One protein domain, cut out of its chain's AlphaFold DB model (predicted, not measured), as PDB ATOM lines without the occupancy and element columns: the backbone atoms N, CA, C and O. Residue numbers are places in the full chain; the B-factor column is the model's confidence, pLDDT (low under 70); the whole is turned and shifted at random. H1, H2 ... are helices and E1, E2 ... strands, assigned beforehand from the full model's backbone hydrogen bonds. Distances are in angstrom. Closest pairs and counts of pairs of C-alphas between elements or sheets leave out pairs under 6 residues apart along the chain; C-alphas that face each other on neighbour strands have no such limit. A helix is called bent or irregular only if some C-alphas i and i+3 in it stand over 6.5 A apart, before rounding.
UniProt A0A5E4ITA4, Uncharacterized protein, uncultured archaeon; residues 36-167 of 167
ATOM      1  N   ALA A  36     -22.502 -32.614  18.462       89.19
ATOM      2  CA  ALA A  36     -21.225 -32.865  19.125       89.19
ATOM      3  C   ALA A  36     -20.289 -31.646  19.051       89.19
ATOM      4  O   ALA A  36     -19.672 -31.292  20.056       89.19
ATOM      5  N   SER A  37     -20.234 -30.967  17.899       88.38
ATOM      6  CA  SER A  37     -19.467 -29.727  17.730       88.38
ATOM      7  C   SER A  37     -19.961 -28.619  18.663       88.38
ATOM      8  O   SER A  37     -19.159 -28.005  19.366       88.38
ATOM      9  N   LEU A  38     -21.278 -28.398  18.734       88.44
ATOM     10  CA  LEU A  38     -21.866 -27.396  19.628       88.44
ATOM     11  C   LEU A  38     -21.598 -27.703  21.105       88.44
ATOM     12  O   LEU A  38     -21.275 -26.805  21.880       88.44
ATOM     13  N   VAL A  39     -21.716 -28.970  21.510       89.62
ATOM     14  CA  VAL A  39     -21.426 -29.389  22.888       89.62
ATOM     15  C   VAL A  39     -19.952 -29.163  23.220       89.62
ATOM     16  O   VAL A  39     -19.644 -28.630  24.286       89.62
ATOM     17  N   ALA A  40     -19.038 -29.506  22.310       86.31
ATOM     18  CA  ALA A  40     -17.609 -29.267  22.494       86.31
ATOM     19  C   ALA A  40     -17.290 -27.767  22.634       86.31
ATOM     20  O   ALA A  40     -16.542 -27.378  23.535       86.31
ATOM     21  N   GLU A  41     -17.904 -26.918  21.808       85.31
ATOM     22  CA  GLU A  41     -17.744 -25.463  21.872       85.31
ATOM     23  C   GLU A  41     -18.251 -24.892  23.206       85.31
ATOM     24  O   GLU A  41     -17.542 -24.141  23.880       85.31
ATOM     25  N   LYS A  42     -19.447 -25.304  23.650       87.50
ATOM     26  CA  LYS A  42     -20.010 -24.875  24.940       87.50
ATOM     27  C   LYS A  42     -19.174 -25.351  26.123       87.50
ATOM     28  O   LYS A  42     -18.944 -24.570  27.045       87.50
ATOM     29  N   ASN A  43     -18.678 -26.586  26.092       88.06
ATOM     30  CA  ASN A  43     -17.797 -27.101  27.137       88.06
ATOM     31  C   ASN A  43     -16.487 -26.309  27.201       88.06
ATOM     32  O   ASN A  43     -16.074 -25.910  28.287       88.06
ATOM     33  N   SER A  44     -15.883 -26.007  26.047       87.38
ATOM     34  CA  SER A  44     -14.691 -25.156  25.964       87.38
ATOM     35  C   SER A  44     -14.945 -23.775  26.575       87.38
ATOM     36  O   SER A  44     -14.146 -23.278  27.367       87.38
ATOM     37  N   TYR A  45     -16.091 -23.172  26.266       87.31
ATOM     38  CA  TYR A  45     -16.481 -21.875  26.808       87.31
ATOM     39  C   TYR A  45     -16.663 -21.886  28.334       87.31
ATOM     40  O   TYR A  45     -16.198 -20.986  29.039       87.31
ATOM     41  N   LEU A  46     -17.327 -22.918  28.860       90.06
ATOM     42  CA  LEU A  46     -17.522 -23.097  30.299       90.06
ATOM     43  C   LEU A  46     -16.198 -23.326  31.027       90.06
ATOM     44  O   LEU A  46     -16.012 -22.815  32.129       90.06
ATOM     45  N   GLU A  47     -15.268 -24.053  30.414       90.88
ATOM     46  CA  GLU A  47     -13.944 -24.309  30.978       90.88
ATOM     47  C   GLU A  47     -13.122 -23.019  31.107       90.88
ATOM     48  O   GLU A  47     -12.548 -22.766  32.169       90.88
ATOM     49  N   VAL A  48     -13.140 -22.155  30.083       93.06
ATOM     50  CA  VAL A  48     -12.485 -20.833  30.128       93.06
ATOM     51  C   VAL A  48     -13.070 -19.978  31.254       93.06
ATOM     52  O   VAL A  48     -12.316 -19.448  32.067       93.06
ATOM     53  N   ARG A  49     -14.403 -19.907  31.377       93.56
ATOM     54  CA  ARG A  49     -15.077 -19.134  32.440       93.56
ATOM     55  C   ARG A  49     -14.854 -19.697  33.843       93.56
ATOM     56  O   ARG A  49     -14.678 -18.948  34.799       93.56
ATOM     57  N   LYS A  50     -14.861 -21.021  33.996       93.88
ATOM     58  CA  LYS A  50     -14.554 -21.666  35.279       93.88
ATOM     59  C   LYS A  50     -13.116 -21.363  35.693       93.88
ATOM     60  O   LYS A  50     -12.856 -21.081  36.860       93.88
ATOM     61  N   THR A  51     -12.198 -21.391  34.731       94.44
ATOM     62  CA  THR A  51     -10.787 -21.100  34.981       94.44
ATOM     63  C   THR A  51     -10.565 -19.628  35.298       94.44
ATOM     64  O   THR A  51      -9.836 -19.337  36.240       94.44
ATOM     65  N   SER A  52     -11.236 -18.706  34.602       95.38
ATOM     66  CA  SER A  52     -11.152 -17.275  34.908       95.38
ATOM     67  C   SER A  52     -11.639 -16.962  36.321       95.38
ATOM     68  O   SER A  52     -10.978 -16.209  37.023       95.38
ATOM     69  N   LEU A  53     -12.727 -17.600  36.770       94.50
ATOM     70  CA  LEU A  53     -13.225 -17.464  38.144       94.50
ATOM     71  C   LEU A  53     -12.279 -18.086  39.186       94.50
ATOM     72  O   LEU A  53     -12.116 -17.563  40.285       94.50
ATOM     73  N   GLY A  54     -11.645 -19.213  38.854       94.50
ATOM     74  CA  GLY A  54     -10.642 -19.832  39.723       94.50
ATOM     75  C   GLY A  54      -9.395 -18.959  39.878       94.50
ATOM     76  O   GLY A  54      -8.930 -18.738  40.993       94.50
ATOM     77  N   LEU A  55      -8.887 -18.420  38.766       94.44
ATOM     78  CA  LEU A  55      -7.755 -17.494  38.759       94.44
ATOM     79  C   LEU A  55      -8.093 -16.200  39.499       94.44
ATOM     80  O   LEU A  55      -7.286 -15.767  40.319       94.44
ATOM     81  N   SER A  56      -9.284 -15.630  39.273       95.06
ATOM     82  CA  SER A  56      -9.720 -14.419  39.970       95.06
ATOM     83  C   SER A  56      -9.748 -14.619  41.478       95.06
ATOM     84  O   SER A  56      -9.204 -13.799  42.202       95.06
ATOM     85  N   TYR A  57     -10.287 -15.745  41.954       94.62
ATOM     86  CA  TYR A  57     -10.327 -16.039  43.384       94.62
ATOM     87  C   TYR A  57      -8.926 -16.086  44.014       94.62
ATOM     88  O   TYR A  57      -8.723 -15.551  45.100       94.62
ATOM     89  N   ILE A  58      -7.948 -16.679  43.316       93.38
ATOM     90  CA  ILE A  58      -6.560 -16.765  43.799       93.38
ATOM     91  C   ILE A  58      -5.927 -15.374  43.911       93.38
ATOM     92  O   ILE A  58      -5.232 -15.098  44.887       93.38
ATOM     93  N   VAL A  59      -6.144 -14.494  42.929       93.50
ATOM     94  CA  VAL A  59      -5.529 -13.156  42.936       93.50
ATOM     95  C   VAL A  59      -6.242 -12.171  43.854       93.50
ATOM     96  O   VAL A  59      -5.600 -11.272  44.385       93.50
ATOM     97  N   THR A  60      -7.540 -12.342  44.102       93.25
ATOM     98  CA  THR A  60      -8.301 -11.446  44.988       93.25
ATOM     99  C   THR A  60      -8.317 -11.894  46.451       93.25
ATOM    100  O   THR A  60      -8.870 -11.181  47.282       93.25
ATOM    101  N   GLU A  61      -7.724 -13.045  46.796       90.25
ATOM    102  CA  GLU A  61      -7.811 -13.666  48.133       90.25
ATOM    103  C   GLU A  61      -7.418 -12.714  49.277       90.25
ATOM    104  O   GLU A  61      -8.030 -12.729  50.342       90.25
ATOM    105  N   ARG A  62      -6.406 -11.867  49.058       86.62
ATOM    106  CA  ARG A  62      -5.859 -10.974  50.091       86.62
ATOM    107  C   ARG A  62      -6.468  -9.572  50.099       86.62
ATOM    108  O   ARG A  62      -6.198  -8.824  51.032       86.62
ATOM    109  N   GLY A  63      -7.209  -9.178  49.062       86.38
ATOM    110  CA  GLY A  63      -7.713  -7.806  48.878       86.38
ATOM    111  C   GLY A  63      -6.642  -6.730  48.627       86.38
ATOM    112  O   GLY A  63      -6.952  -5.712  48.016       86.38
ATOM    113  N   GLN A  64      -5.387  -6.966  49.031       91.12
ATOM    114  CA  GLN A  64      -4.210  -6.174  48.672       91.12
ATOM    115  C   GLN A  64      -3.270  -6.967  47.758       91.12
ATOM    116  O   GLN A  64      -3.136  -8.187  47.908       91.12
ATOM    117  N   MET A  65      -2.564  -6.274  46.865       93.31
ATOM    118  CA  MET A  65      -1.590  -6.882  45.966       93.31
ATOM    119  C   MET A  65      -0.349  -6.003  45.806       93.31
ATOM    120  O   MET A  65      -0.423  -4.874  45.323       93.31
ATOM    121  N   LYS A  66       0.818  -6.546  46.164       92.81
ATOM    122  CA  LYS A  66       2.125  -5.967  45.819       92.81
ATOM    123  C   LYS A  66       2.686  -6.652  44.579       92.81
ATOM    124  O   LYS A  66       2.333  -7.791  44.278       92.81
ATOM    125  N   LYS A  67       3.631  -5.999  43.901       92.00
ATOM    126  CA  LYS A  67       4.327  -6.588  42.748       92.00
ATOM    127  C   LYS A  67       4.967  -7.941  43.077       92.00
ATOM    128  O   LYS A  67       4.676  -8.930  42.414       92.00
ATOM    129  N   ALA A  68       5.742  -8.002  44.160       92.19
ATOM    130  CA  ALA A  68       6.388  -9.237  44.610       92.19
ATOM    131  C   ALA A  68       5.385 -10.348  44.989       92.19
ATOM    132  O   ALA A  68       5.647 -11.531  44.759       92.19
ATOM    133  N   ASP A  69       4.221  -9.982  45.544       92.56
ATOM    134  CA  ASP A  69       3.160 -10.946  45.859       92.56
ATOM    135  C   ASP A  69       2.591 -11.567  44.577       92.56
ATOM    136  O   ASP A  69       2.423 -12.787  44.510       92.56
ATOM    137  N   LEU A  70       2.344 -10.749  43.546       93.81
ATOM    138  CA  LEU A  70       1.851 -11.233  42.259       93.81
ATOM    139  C   LEU A  70       2.873 -12.149  41.578       93.81
ATOM    140  O   LEU A  70       2.497 -13.208  41.082       93.81
ATOM    141  N   GLU A  71       4.155 -11.781  41.582       93.25
ATOM    142  CA  GLU A  71       5.235 -12.596  41.008       93.25
ATOM    143  C   GLU A  71       5.345 -13.964  41.703       93.25
ATOM    144  O   GLU A  71       5.428 -15.003  41.039       93.25
ATOM    145  N   THR A  72       5.243 -13.982  43.034       94.12
ATOM    146  CA  THR A  72       5.265 -15.217  43.831       94.12
ATOM    147  C   THR A  72       4.039 -16.087  43.537       94.12
ATOM    148  O   THR A  72       4.165 -17.268  43.208       94.12
ATOM    149  N   LEU A  73       2.835 -15.501  43.561       94.38
ATOM    150  CA  LEU A  73       1.594 -16.201  43.208       94.38
ATOM    151  C   LEU A  73       1.626 -16.739  41.772       94.38
ATOM    152  O   LEU A  73       1.105 -17.830  41.507       94.38
ATOM    153  N   CYS A  74       2.257 -15.995  40.861       94.69
ATOM    154  CA  CYS A  74       2.426 -16.375  39.469       94.69
ATOM    155  C   CYS A  74       3.218 -17.673  39.330       94.69
ATOM    156  O   CYS A  74       2.752 -18.619  38.683       94.69
ATOM    157  N   ALA A  75       4.392 -17.727  39.966       92.38
ATOM    158  CA  ALA A  75       5.281 -18.881  39.935       92.38
ATOM    159  C   ALA A  75       4.683 -20.097  40.664       92.38
ATOM    160  O   ALA A  75       4.757 -21.226  40.165       92.38
ATOM    161  N   ASP A  76       4.042 -19.873  41.811       92.38
ATOM    162  CA  ASP A  76       3.619 -20.960  42.691       92.38
ATOM    163  C   ASP A  76       2.304 -21.610  42.273       92.38
ATOM    164  O   ASP A  76       2.213 -22.847  42.251       92.38
ATOM    165  N   LYS A  77       1.292 -20.788  41.962       93.69
ATOM    166  CA  LYS A  77      -0.106 -21.218  41.797       93.69
ATOM    167  C   LYS A  77      -0.647 -20.941  40.394       93.69
ATOM    168  O   LYS A  77      -1.116 -21.875  39.743       93.69
ATOM    169  N   LEU A  78      -0.592 -19.693  39.921       93.81
ATOM    170  CA  LEU A  78      -1.356 -19.255  38.739       93.81
ATOM    171  C   LEU A  78      -0.901 -19.964  37.459       93.81
ATOM    172  O   LEU A  78      -1.734 -20.504  36.731       93.81
ATOM    173  N   ARG A  79       0.416 -20.053  37.216       94.00
ATOM    174  CA  ARG A  79       0.958 -20.756  36.039       94.00
ATOM    175  C   ARG A  79       0.561 -22.227  36.014       94.00
ATOM    176  O   ARG A  79       0.095 -22.717  34.990       94.00
ATOM    177  N   LYS A  80       0.685 -22.923  37.147       93.00
ATOM    178  CA  LYS A  80       0.295 -24.339  37.258       93.00
ATOM    179  C   LYS A  80      -1.203 -24.516  37.017       93.00
ATOM    180  O   LYS A  80      -1.599 -25.428  36.297       93.00
ATOM    181  N   PHE A  81      -2.025 -23.630  37.579       92.88
ATOM    182  CA  PHE A  81      -3.476 -23.676  37.422       92.88
ATOM    183  C   PHE A  81      -3.901 -23.496  35.957       92.88
ATOM    184  O   PHE A  81      -4.621 -24.341  35.425       92.88
ATOM    185  N   GLY A  82      -3.400 -22.456  35.280       89.94
ATOM    186  CA  GLY A  82      -3.718 -22.194  33.872       89.94
ATOM    187  C   GLY A  82      -3.225 -23.290  32.923       89.94
ATOM    188  O   GLY A  82      -3.969 -23.730  32.047       89.94
ATOM    189  N   THR A  83      -2.007 -23.799  33.137       90.88
ATOM    190  CA  THR A  83      -1.444 -24.892  32.326       90.88
ATOM    191  C   THR A  83      -2.225 -26.195  32.501       90.88
ATOM    192  O   THR A  83      -2.535 -26.856  31.508       90.88
ATOM    193  N   ASN A  84      -2.626 -26.545  33.730       91.88
ATOM    194  CA  ASN A  84      -3.444 -27.736  33.988       91.88
ATOM    195  C   ASN A  84      -4.835 -27.641  33.341       91.88
ATOM    196  O   ASN A  84      -5.346 -28.641  32.841       91.88
ATOM    197  N   ALA A  85      -5.420 -26.441  33.310       90.81
ATOM    198  CA  ALA A  85      -6.698 -26.169  32.654       90.81
ATOM    199  C   ALA A  85      -6.589 -26.004  31.122       90.81
ATOM    200  O   ALA A  85      -7.599 -25.808  30.450       90.81
ATOM    201  N   ARG A  86      -5.377 -26.079  30.545       91.75
ATOM    202  CA  ARG A  86      -5.127 -25.909  29.100       91.75
ATOM    203  C   ARG A  86      -5.760 -24.629  28.539       91.75
ATOM    204  O   ARG A  86      -6.374 -24.635  27.467       91.75
ATOM    205  N   VAL A  87      -5.629 -23.534  29.280       93.31
ATOM    206  CA  VAL A  87      -6.038 -22.196  28.843       93.31
ATOM    207  C   VAL A  87      -4.844 -21.258  28.868       93.31
ATOM    208  O   VAL A  87      -3.876 -21.476  29.595       93.31
ATOM    209  N   LYS A  88      -4.921 -20.200  28.073       94.69
ATOM    210  CA  LYS A  88      -3.978 -19.087  28.102       94.69
ATOM    211  C   LYS A  88      -4.544 -18.021  29.020       94.69
ATOM    212  O   LYS A  88      -5.754 -17.786  29.005       94.69
ATOM    213  N   PHE A  89      -3.695 -17.393  29.819       95.38
ATOM    214  CA  PHE A  89      -4.129 -16.281  30.648       95.38
ATOM    215  C   PHE A  89      -3.089 -15.172  30.702       95.38
ATOM    216  O   PHE A  89      -1.890 -15.407  30.559       95.38
ATOM    217  N   LEU A  90      -3.573 -13.968  30.967       95.81
ATOM    218  CA  LEU A  90      -2.796 -12.802  31.328       95.81
ATOM    219  C   LEU A  90      -3.483 -12.176  32.536       95.81
ATOM    220  O   LEU A  90      -4.691 -11.959  32.531       95.81
ATOM    221  N   ILE A  91      -2.712 -11.925  33.578       95.19
ATOM    222  CA  ILE A  91      -3.152 -11.180  34.744       95.19
ATOM    223  C   ILE A  91      -2.292  -9.932  34.801       95.19
ATOM    224  O   ILE A  91      -1.073 -10.052  34.902       95.19
ATOM    225  N   THR A  92      -2.912  -8.762  34.732       94.25
ATOM    226  CA  THR A  92      -2.232  -7.479  34.909       94.25
ATOM    227  C   THR A  92      -2.671  -6.840  36.216       94.25
ATOM    228  O   THR A  92      -3.796  -7.031  36.677       94.25
ATOM    229  N   LEU A  93      -1.743  -6.130  36.843       93.00
ATOM    230  CA  LEU A  93      -1.961  -5.292  38.009       93.00
ATOM    231  C   LEU A  93      -1.622  -3.864  37.605       93.00
ATOM    232  O   LEU A  93      -0.491  -3.586  37.210       93.00
ATOM    233  N   GLU A  94      -2.590  -2.973  37.737       90.81
ATOM    234  CA  GLU A  94      -2.488  -1.548  37.441       90.81
ATOM    235  C   GLU A  94      -2.575  -0.750  38.745       90.81
ATOM    236  O   GLU A  94      -3.309  -1.110  39.673       90.81
ATOM    237  N   ARG A  95      -1.787   0.326  38.835       89.56
ATOM    238  CA  ARG A  95      -1.757   1.229  39.992       89.56
ATOM    239  C   ARG A  95      -2.358   2.565  39.599       89.56
ATOM    240  O   ARG A  95      -1.782   3.286  38.795       89.56
ATOM    241  N   GLU A  96      -3.440   2.937  40.263       87.00
ATOM    242  CA  GLU A  96      -4.190   4.170  40.012       87.00
ATOM    243  C   GLU A  96      -3.925   5.185  41.137       87.00
ATOM    244  O   GLU A  96      -4.829   5.813  41.691       87.00
ATOM    245  N   CYS A  97      -2.653   5.325  41.528       82.69
ATOM    246  CA  CYS A  97      -2.239   6.195  42.630       82.69
ATOM    247  C   CYS A  97      -2.590   7.689  42.457       82.69
ATOM    248  O   CYS A  97      -2.931   8.310  43.465       82.69
ATOM    249  N   PRO A  98      -2.528   8.300  41.253       79.50
ATOM    250  CA  PRO A  98      -2.954   9.691  41.067       79.50
ATOM    251  C   PRO A  98      -4.482   9.855  40.934       79.50
ATOM    252  O   PRO A  98      -4.955  10.978  40.759       79.50
ATOM    253  N   GLY A  99      -5.251   8.766  41.041       72.00
ATOM    254  CA  GLY A  99      -6.685   8.712  40.759       72.00
ATOM    255  C   GLY A  99      -6.981   7.871  39.519       72.00
ATOM    256  O   GLY A  99      -6.108   7.682  38.680       72.00
ATOM    257  N   TYR A 100      -8.217   7.371  39.425       71.06
ATOM    258  CA  TYR A 100      -8.646   6.486  38.341       71.06
ATOM    259  C   TYR A 100      -8.725   7.230  37.006       71.06
ATOM    260  O   TYR A 100      -9.510   8.178  36.874       71.06
ATOM    261  N   VAL A 101      -7.958   6.785  36.011       70.94
ATOM    262  CA  VAL A 101      -8.067   7.288  34.638       70.94
ATOM    263  C   VAL A 101      -8.976   6.366  33.830       70.94
ATOM    264  O   VAL A 101      -8.754   5.164  33.732       70.94
ATOM    265  N   PHE A 102     -10.024   6.931  33.225       69.56
ATOM    266  CA  PHE A 102     -10.855   6.182  32.286       69.56
ATOM    267  C   PHE A 102     -10.081   5.974  30.989       69.56
ATOM    268  O   PHE A 102      -9.965   6.887  30.169       69.56
ATOM    269  N   GLU A 103      -9.556   4.769  30.819       68.94
ATOM    270  CA  GLU A 103      -8.869   4.379  29.602       68.94
ATOM    271  C   GLU A 103      -9.819   4.438  28.393       68.94
ATOM    272  O   GLU A 103     -10.919   3.879  28.405       68.94
ATOM    273  N   THR A 104      -9.397   5.125  27.330       71.50
ATOM    274  CA  THR A 104     -10.189   5.247  26.096       71.50
ATOM    275  C   THR A 104      -9.987   4.080  25.135       71.50
ATOM    276  O   THR A 104     -10.842   3.852  24.279       71.50
ATOM    277  N   ASP A 105      -8.871   3.355  25.255       78.12
ATOM    278  CA  ASP A 105      -8.593   2.166  24.452       78.12
ATOM    279  C   ASP A 105      -8.767   0.899  25.305       78.12
ATOM    280  O   ASP A 105      -7.946   0.629  26.177       78.12
ATOM    281  N   PRO A 106      -9.792   0.066  25.045       72.06
ATOM    282  CA  PRO A 106     -10.007  -1.170  25.795       72.06
ATOM    283  C   PRO A 106      -8.895  -2.211  25.589       72.06
ATOM    284  O   PRO A 106      -8.945  -3.280  26.199       72.06
ATOM    285  N   LYS A 107      -7.932  -1.961  24.690       78.62
ATOM    286  CA  LYS A 107      -6.838  -2.890  24.411       78.62
ATOM    287  C   LYS A 107      -5.645  -2.753  25.346       78.62
ATOM    288  O   LYS A 107      -4.872  -3.708  25.433       78.62
ATOM    289  N   THR A 108      -5.489  -1.627  26.040       78.44
ATOM    290  CA  THR A 108      -4.343  -1.401  26.940       78.44
ATOM    291  C   THR A 108      -4.291  -2.439  28.056       78.44
ATOM    292  O   THR A 108      -3.211  -2.891  28.419       78.44
ATOM    293  N   THR A 109      -5.453  -2.920  28.505       82.06
ATOM    294  CA  THR A 109      -5.588  -3.970  29.519       82.06
ATOM    295  C   THR A 109      -4.908  -5.287  29.119       82.06
ATOM    296  O   THR A 109      -4.549  -6.086  29.985       82.06
ATOM    297  N   TYR A 110      -4.721  -5.540  27.816       84.25
ATOM    298  CA  TYR A 110      -4.041  -6.737  27.310       84.25
ATOM    299  C   TYR A 110      -2.527  -6.560  27.139       84.25
ATOM    300  O   TYR A 110      -1.862  -7.535  26.781       84.25
ATOM    301  N   ASP A 111      -1.983  -5.357  27.329       86.69
ATOM    302  CA  ASP A 111      -0.551  -5.104  27.185       86.69
ATOM    303  C   ASP A 111       0.170  -5.363  28.522       86.69
ATOM    304  O   ASP A 111      -0.039  -4.644  29.500       86.69
ATOM    305  N   PRO A 112       1.031  -6.392  28.616       87.06
ATOM    306  CA  PRO A 112       1.773  -6.658  29.844       87.06
ATOM    307  C   PRO A 112       2.808  -5.570  30.174       87.06
ATOM    308  O   PRO A 112       3.253  -5.510  31.318       87.06
ATOM    309  N   ASN A 113       3.209  -4.735  29.209       86.38
ATOM    310  CA  ASN A 113       4.278  -3.746  29.387       86.38
ATOM    311  C   ASN A 113       3.799  -2.442  30.029       86.38
ATOM    312  O   ASN A 113       4.603  -1.713  30.610       86.38
ATOM    313  N   THR A 114       2.510  -2.129  29.907       84.75
ATOM    314  CA  THR A 114       1.889  -0.952  30.530       84.75
ATOM    315  C   THR A 114       1.491  -1.227  31.979       84.75
ATOM    316  O   THR A 114       1.383  -0.300  32.782       84.75
ATOM    317  N   ALA A 115       1.311  -2.501  32.332       88.69
ATOM    318  CA  ALA A 115       0.949  -2.928  33.669       88.69
ATOM    319  C   ALA A 115       2.081  -2.689  34.680       88.69
ATOM    320  O   ALA A 115       3.264  -2.893  34.403       88.69
ATOM    321  N   TYR A 116       1.714  -2.343  35.913       89.62
ATOM    322  CA  TYR A 116       2.668  -2.243  37.017       89.62
ATOM    323  C   TYR A 116       3.304  -3.605  37.348       89.62
ATOM    324  O   TYR A 116       4.499  -3.693  37.654       89.62
ATOM    325  N   ALA A 117       2.512  -4.674  37.263       92.75
ATOM    326  CA  ALA A 117       2.995  -6.046  37.304       92.75
ATOM    327  C   ALA A 117       2.119  -6.939  36.417       92.75
ATOM    328  O   ALA A 117       0.917  -6.713  36.297       92.75
ATOM    329  N   ALA A 118       2.709  -7.972  35.820       94.38
ATOM    330  CA  ALA A 118       1.994  -8.895  34.949       94.38
ATOM    331  C   ALA A 118       2.385 -10.348  35.229       94.38
ATOM    332  O   ALA A 118       3.514 -10.659  35.605       94.38
ATOM    333  N   CYS A 119       1.441 -11.257  35.013       95.00
ATOM    334  CA  CYS A 119       1.632 -12.693  35.121       95.00
ATOM    335  C   CYS A 119       0.943 -13.401  33.957       95.00
ATOM    336  O   CYS A 119      -0.234 -13.180  33.684       95.00
ATOM    337  N   SER A 120       1.657 -14.310  33.303       94.75
ATOM    338  CA  SER A 120       1.103 -15.172  32.262       94.75
ATOM    339  C   SER A 120       1.738 -16.561  32.312       94.75
ATOM    340  O   SER A 120       2.827 -16.752  32.873       94.75
ATOM    341  N   ASN A 121       1.044 -17.542  31.734       94.06
ATOM    342  CA  ASN A 121       1.608 -18.840  31.369       94.06
ATOM    343  C   ASN A 121       2.200 -18.882  29.951       94.06
ATOM    344  O   ASN A 121       2.655 -19.943  29.528       94.06
ATOM    345  N   LEU A 122       2.191 -17.759  29.238       91.94
ATOM    346  CA  LEU A 122       2.871 -17.559  27.966       91.94
ATOM    347  C   LEU A 122       4.062 -16.616  28.143       91.94
ATOM    348  O   LEU A 122       4.121 -15.846  29.105       91.94
ATOM    349  N   ASP A 123       4.974 -16.656  27.177       91.25
ATOM    350  CA  ASP A 123       5.977 -15.609  27.014       91.25
ATOM    351  C   ASP A 123       5.279 -14.293  26.647       91.25
ATOM    352  O   ASP A 123       4.373 -14.283  25.811       91.25
ATOM    353  N   PHE A 124       5.689 -13.182  27.262       90.81
ATOM    354  CA  PHE A 124       5.032 -11.887  27.049       90.81
ATOM    355  C   PHE A 124       5.122 -11.412  25.593       90.81
ATOM    356  O   PHE A 124       4.159 -10.843  25.090       90.81
ATOM    357  N   ASP A 125       6.193 -11.762  24.874       88.00
ATOM    358  CA  ASP A 125       6.350 -11.467  23.440       88.00
ATOM    359  C   ASP A 125       5.321 -12.192  22.553       88.00
ATOM    360  O   ASP A 125       5.041 -11.778  21.426       88.00
ATOM    361  N   ALA A 126       4.741 -13.291  23.047       88.75
ATOM    362  CA  ALA A 126       3.691 -14.030  22.353       88.75
ATOM    363  C   ALA A 126       2.292 -13.434  22.588       88.75
ATOM    364  O   ALA A 126       1.328 -13.856  21.942       88.75
ATOM    365  N   ILE A 127       2.156 -12.473  23.507       90.00
ATOM    366  CA  ILE A 127       0.884 -11.834  23.830       90.00
ATOM    367  C   ILE A 127       0.734 -10.583  22.973       90.00
ATOM    368  O   ILE A 127       1.354  -9.554  23.214       90.00
ATOM    369  N   LYS A 128      -0.138 -10.668  21.969       90.62
ATOM    370  CA  LYS A 128      -0.504  -9.527  21.131       90.62
ATOM    371  C   LYS A 128      -1.927  -9.079  21.469       90.62
ATOM    372  O   LYS A 128      -2.849  -9.860  21.216       90.62
ATOM    373  N   PRO A 129      -2.131  -7.849  21.977       88.06
ATOM    374  CA  PRO A 129      -3.447  -7.338  22.370       88.06
ATOM    375  C   PRO A 129      -4.548  -7.548  21.323       88.06
ATOM    376  O   PRO A 129      -5.637  -8.017  21.652       88.06
ATOM    377  N   ASP A 130      -4.245  -7.295  20.047       88.56
ATOM    378  CA  ASP A 130      -5.193  -7.468  18.941       88.56
ATOM    379  C   ASP A 130      -5.620  -8.928  18.735       88.56
ATOM    380  O   ASP A 130      -6.793  -9.215  18.492       88.56
ATOM    381  N   GLU A 131      -4.678  -9.866  18.857       88.62
ATOM    382  CA  GLU A 131      -4.961 -11.293  18.699       88.62
ATOM    383  C   GLU A 131      -5.743 -11.841  19.897       88.62
ATOM    384  O   GLU A 131      -6.612 -12.698  19.725       88.62
ATOM    385  N   VAL A 132      -5.460 -11.346  21.107       89.50
ATOM    386  CA  VAL A 132      -6.197 -11.723  22.318       89.50
ATOM    387  C   VAL A 132      -7.633 -11.215  22.233       89.50
ATOM    388  O   VAL A 132      -8.554 -12.013  22.390       89.50
ATOM    389  N   ALA A 133      -7.839  -9.936  21.901       86.44
ATOM    390  CA  ALA A 133      -9.167  -9.340  21.773       86.44
ATOM    391  C   ALA A 133     -10.032 -10.048  20.710       86.44
ATOM    392  O   ALA A 133     -11.217 -10.301  20.936       86.44
ATOM    393  N   ALA A 134      -9.437 -10.448  19.579       87.38
ATOM    394  CA  ALA A 134     -10.137 -11.174  18.517       87.38
ATOM    395  C   ALA A 134     -10.605 -12.585  18.929       87.38
ATOM    396  O   ALA A 134     -11.539 -13.127  18.335       87.38
ATOM    397  N   ARG A 135      -9.996 -13.191  19.957       87.38
ATOM    398  CA  ARG A 135     -10.318 -14.549  20.436       87.38
ATOM    399  C   ARG A 135     -11.474 -14.608  21.435       87.38
ATOM    400  O   ARG A 135     -11.712 -15.667  22.009       87.38
ATOM    401  N   SER A 136     -12.210 -13.509  21.620       84.75
ATOM    402  CA  SER A 136     -13.315 -13.409  22.588       84.75
ATOM    403  C   SER A 136     -12.892 -13.835  24.006       84.75
ATOM    404  O   SER A 136     -13.429 -14.805  24.553       84.75
ATOM    405  N   PRO A 137     -11.898 -13.149  24.596       91.50
ATOM    406  CA  PRO A 137     -11.379 -13.501  25.905       91.50
ATOM    407  C   PRO A 137     -12.433 -13.247  26.986       91.50
ATOM    408  O   PRO A 137     -13.317 -12.400  26.849       91.50
ATOM    409  N   VAL A 138     -12.317 -13.964  28.099       92.50
ATOM    410  CA  VAL A 138     -13.021 -13.601  29.328       92.50
ATOM    411  C   VAL A 138     -12.137 -12.625  30.086       92.50
ATOM    412  O   VAL A 138     -11.028 -12.987  30.472       92.50
ATOM    413  N   VAL A 139     -12.638 -11.407  30.286       92.56
ATOM    414  CA  VAL A 139     -11.958 -10.334  31.017       92.56
ATOM    415  C   VAL A 139     -12.737 -10.054  32.294       92.56
ATOM    416  O   VAL A 139     -13.944  -9.809  32.244       92.56
ATOM    417  N   LEU A 140     -12.061 -10.139  33.436       92.81
ATOM    418  CA  LEU A 140     -12.625  -9.853  34.749       92.81
ATOM    419  C   LEU A 140     -11.736  -8.840  35.462       92.81
ATOM    420  O   LEU A 140     -10.558  -9.112  35.678       92.81
ATOM    421  N   ASN A 141     -12.314  -7.713  35.859       91.38
ATOM    422  CA  ASN A 141     -11.575  -6.615  36.472       91.38
ATOM    423  C   ASN A 141     -12.002  -6.481  37.933       91.38
ATOM    424  O   ASN A 141     -13.199  -6.408  38.225       91.38
ATOM    425  N   TYR A 142     -11.031  -6.459  38.842       92.06
ATOM    426  CA  TYR A 142     -11.264  -6.415  40.281       92.06
ATOM    427  C   TYR A 142     -10.483  -5.272  40.922       92.06
ATOM    428  O   TYR A 142      -9.269  -5.192  40.725       92.06
ATOM    429  N   PRO A 143     -11.141  -4.421  41.724       91.31
ATOM    430  CA  PRO A 143     -10.435  -3.430  42.513       91.31
ATOM    431  C   PRO A 143      -9.633  -4.120  43.617       91.31
ATOM    432  O   PRO A 143     -10.131  -5.034  44.281       91.31
ATOM    433  N   VAL A 144      -8.406  -3.662  43.833       92.69
ATOM    434  CA  VAL A 144      -7.526  -4.136  44.904       92.69
ATOM    435  C   VAL A 144      -6.768  -2.979  45.542       92.69
ATOM    436  O   VAL A 144      -6.548  -1.938  44.924       92.69
ATOM    437  N   ALA A 145      -6.350  -3.172  46.788       92.56
ATOM    438  CA  ALA A 145      -5.430  -2.269  47.461       92.56
ATOM    439  C   ALA A 145      -3.999  -2.478  46.937       92.56
ATOM    440  O   ALA A 145      -3.529  -3.614  46.831       92.56
ATOM    441  N   VAL A 146      -3.299  -1.392  46.613       92.94
ATOM    442  CA  VAL A 146      -1.906  -1.415  46.128       92.94
ATOM    443  C   VAL A 146      -1.085  -0.331  46.825       92.94
ATOM    444  O   VAL A 146      -1.638   0.726  47.125       92.94
ATOM    445  N   PRO A 147       0.230  -0.508  47.037       91.50
ATOM    446  CA  PRO A 147       1.057   0.544  47.629       91.50
ATOM    447  C   PRO A 147       1.056   1.823  46.774       91.50
ATOM    448  O   PRO A 147       1.330   1.773  45.570       91.50
ATOM    449  N   CYS A 148       0.762   2.976  47.379       89.00
ATOM    450  CA  CYS A 148       0.762   4.299  46.735       89.00
ATOM    451  C   CYS A 148       1.336   5.370  47.681       89.00
ATOM    452  O   CYS A 148       1.105   5.274  48.883       89.00
ATOM    453  N   PRO A 149       2.049   6.414  47.205       85.19
ATOM    454  CA  PRO A 149       2.278   6.784  45.802       85.19
ATOM    455  C   PRO A 149       3.341   5.932  45.100       85.19
ATOM    456  O   PRO A 149       3.311   5.806  43.880       85.19
ATOM    457  N   ASP A 150       4.200   5.256  45.861       86.69
ATOM    458  CA  ASP A 150       5.296   4.420  45.360       86.69
ATOM    459  C   ASP A 150       5.198   2.985  45.899       86.69
ATOM    460  O   ASP A 150       4.496   2.721  46.876       86.69
ATOM    461  N   GLU A 151       5.930   2.053  45.286       83.75
ATOM    462  CA  GLU A 151       5.949   0.628  45.663       83.75
ATOM    463  C   GLU A 151       6.338   0.390  47.132       83.75
ATOM    464  O   GLU A 151       5.840  -0.536  47.771       83.75
ATOM    465  N   GLY A 152       7.207   1.245  47.680       82.88
ATOM    466  CA  GLY A 152       7.660   1.181  49.070       82.88
ATOM    467  C   GLY A 152       6.764   1.912  50.072       82.88
ATOM    468  O   GLY A 152       7.149   2.037  51.234       82.88
ATOM    469  N   SER A 153       5.615   2.442  49.646       85.06
ATOM    470  CA  SER A 153       4.745   3.208  50.534       85.06
ATOM    471  C   SER A 153       4.056   2.331  51.582       85.06
ATOM    472  O   SER A 153       3.718   1.174  51.335       85.06
ATOM    473  N   PHE A 154       3.817   2.913  52.760       82.31
ATOM    474  CA  PHE A 154       3.044   2.302  53.846       82.31
ATOM    475  C   PHE A 154       1.538   2.558  53.727       82.31
ATOM    476  O   PHE A 154       0.767   2.018  54.518       82.31
ATOM    477  N   THR A 155       1.124   3.409  52.788       85.38
ATOM    478  CA  THR A 155      -0.283   3.694  52.515       85.38
ATOM    479  C   THR A 155      -0.749   2.934  51.286       85.38
ATOM    480  O   THR A 155      -0.106   2.981  50.234       85.38
ATOM    481  N   ASP A 156      -1.898   2.284  51.414       86.88
ATOM    482  CA  ASP A 156      -2.550   1.618  50.300       86.88
ATOM    483  C   ASP A 156      -3.466   2.595  49.559       86.88
ATOM    484  O   ASP A 156      -4.263   3.320  50.159       86.88
ATOM    485  N   GLY A 157      -3.323   2.623  48.240       88.69
ATOM    486  CA  GLY A 157      -4.211   3.301  47.312       88.69
ATOM    487  C   GLY A 157      -5.033   2.313  46.491       88.69
ATOM    488  O   GLY A 157      -5.126   1.123  46.802       88.69
ATOM    489  N   PHE A 158      -5.635   2.831  45.427       90.12
ATOM    490  CA  PHE A 158      -6.473   2.058  44.520       90.12
ATOM    491  C   PHE A 158      -5.644   1.450  43.385       90.12
ATOM    492  O   PHE A 158      -4.778   2.106  42.801       90.12
ATOM    493  N   GLY A 159      -5.930   0.197  43.062       90.88
ATOM    494  CA  GLY A 159      -5.409  -0.483  41.889       90.88
ATOM    495  C   GLY A 159      -6.452  -1.417  41.298       90.88
ATOM    496  O   GLY A 159      -7.486  -1.700  41.910       90.88
ATOM    497  N   MET A 160      -6.160  -1.908  40.102       91.06
ATOM    498  CA  MET A 160      -7.018  -2.833  39.374       91.06
ATOM    499  C   MET A 160      -6.229  -4.084  39.020       91.06
ATOM    500  O   MET A 160      -5.114  -4.007  38.513       91.06
ATOM    501  N   ILE A 161      -6.811  -5.248  39.297       92.88
ATOM    502  CA  ILE A 161      -6.352  -6.512  38.733       92.88
ATOM    503  C   ILE A 161      -7.270  -6.877  37.585       92.88
ATOM    504  O   ILE A 161      -8.475  -7.046  37.783       92.88
ATOM    505  N   ASN A 162      -6.683  -7.086  36.415       93.31
ATOM    506  CA  ASN A 162      -7.392  -7.575  35.249       93.31
ATOM    507  C   ASN A 162      -7.000  -9.034  35.026       93.31
ATOM    508  O   ASN A 162      -5.825  -9.364  34.883       93.31
ATOM    509  N   VAL A 163      -7.984  -9.928  35.031       94.88
ATOM    510  CA  VAL A 163      -7.823 -11.363  34.780       94.88
ATOM    511  C   VAL A 163      -8.387 -11.662  33.404       94.88
ATOM    512  O   VAL A 163      -9.602 -11.654  33.201       94.88
ATOM    513  N   ILE A 164      -7.498 -11.947  32.463       94.88
ATOM    514  CA  ILE A 164      -7.818 -12.199  31.063       94.88
ATOM    515  C   ILE A 164      -7.531 -13.666  30.759       94.88
ATOM    516  O   ILE A 164      -6.416 -14.139  30.971       94.88
ATOM    517  N   VAL A 165      -8.516 -14.399  30.242       95.25
ATOM    518  CA  VAL A 165      -8.378 -15.832  29.924       95.25
ATOM    519  C   VAL A 165      -8.954 -16.146  28.548       95.25
ATOM    520  O   VAL A 165     -10.058 -15.716  28.217       95.25
ATOM    521  N   TRP A 166      -8.221 -16.923  27.749       93.94
ATOM    522  CA  TRP A 166      -8.616 -17.325  26.396       93.94
ATOM    523  C   TRP A 166      -8.017 -18.681  25.983       93.94
ATOM    524  O   TRP A 166      -7.300 -19.330  26.750       93.94
ATOM    525  N   ARG A 167      -8.318 -19.128  24.758       88.19
ATOM    526  CA  ARG A 167      -7.718 -20.311  24.114       88.19
ATOM    527  C   ARG A 167      -7.027 -19.955  22.797       88.19
ATOM    528  O   ARG A 167      -7.549 -19.125  22.024       88.19
TER     529      ARG A 167
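This is residues 36 to 167 of the 167 residues of an uncharacterized protein of uncultured archaeon (UniProt A0A5E4ITA4). A helical hairpin, H1 and H2 side by side, covers one face of a four-stranded sheet in two layers, helices over strands, and the first residues of H1, 36 to 43, stick out beyond the sheet. On the sheet's other side the long loop of residues 96 to 116 swings away from the strands, and the short H3 only grazes the sheet. The printed part has 132 residues, with three named helices and four named strands in the order H1 H2 E1 E2 H3 E3 E4; the sheet's order is E2 E1 E4 E3, all antiparallel, and the class is mixed, helices and strands. The whole is compact, with a radius of gyration of the C-alphas of 15.0 A, yet elongated in outline, spanning 55 by 32 by 24 A.

Find C-alpha 36 at (-21.225, -32.865, 19.125); from there H1 runs through residues 36 to 60, 36.0 A. H2, residues 67 to 84, covers 24.2 A; it has a kink of 44 degrees near residue 74 and is irregular, with C-alphas 76 and 79 7.2 A apart. Next come E1, residues 88 to 95, 23.6 A, and E2, residues 117 to 120. H3 holds residues 129 to 134. E3, residues 138 to 147, 27.1 A, bends by 54 degrees at residue 144. E4, residues 156 to 166, 31.1 A, ends at C-alpha 166 (-8.616, -17.325, 26.396).

Begin at the sheet, which is twisted, its C-alphas up to 4.4 A off the best plane; E2 and E3 are its edge strands. Between E1 and E4, look at N 90 and O 164, 2.8 A; between the hairpin strands E1 and E2, at N 91 and O 119, 2.8 A; between E3 and E4, also a hairpin, at N 142 and O 161, 2.8 A. H1 is on the sheet at a height of 7.9 A, over E4 and only just over E3, where 3 of its C-alphas fall; its closest C-alphas to E4 are Ser 52 and Val 165, 5.9 A. H2 is on the same face at a height of 8.6 A, over E2 and E1; its closest C-alphas to E2 are Lys 67 and Ala 117, 5.6 A. On the local plane H1 stands at 17 degrees to E4 and H2 at 12 degrees to E2, both along the strands. H1, with residues 51 to 59 alone, touches H2, closest at the C-alphas of Leu 55 and Leu 78, 6.6 A, at a shallow tilt of 24 degrees, opposite ways. H3 grazes the sheet with residues 132 to 133 and is apart from H1 and H2. In H1 and H3 every O i to N i+4 pair is within hydrogen-bond range; in H2, 11 of 14.

The C-alphas of Ala 36 and Phe 154 are the two farthest apart, 55.1 A. Without residues 36 to 43, which stand free, the body spans 42 by 32 by 24 A. The printed part has no cut and ends at the chain's last residue, Arg 167. The link from E1 to E2, 21 residues, is long. The mean pLDDT of the printed part is 89.3; look for values under 70 at residues 102 to 103.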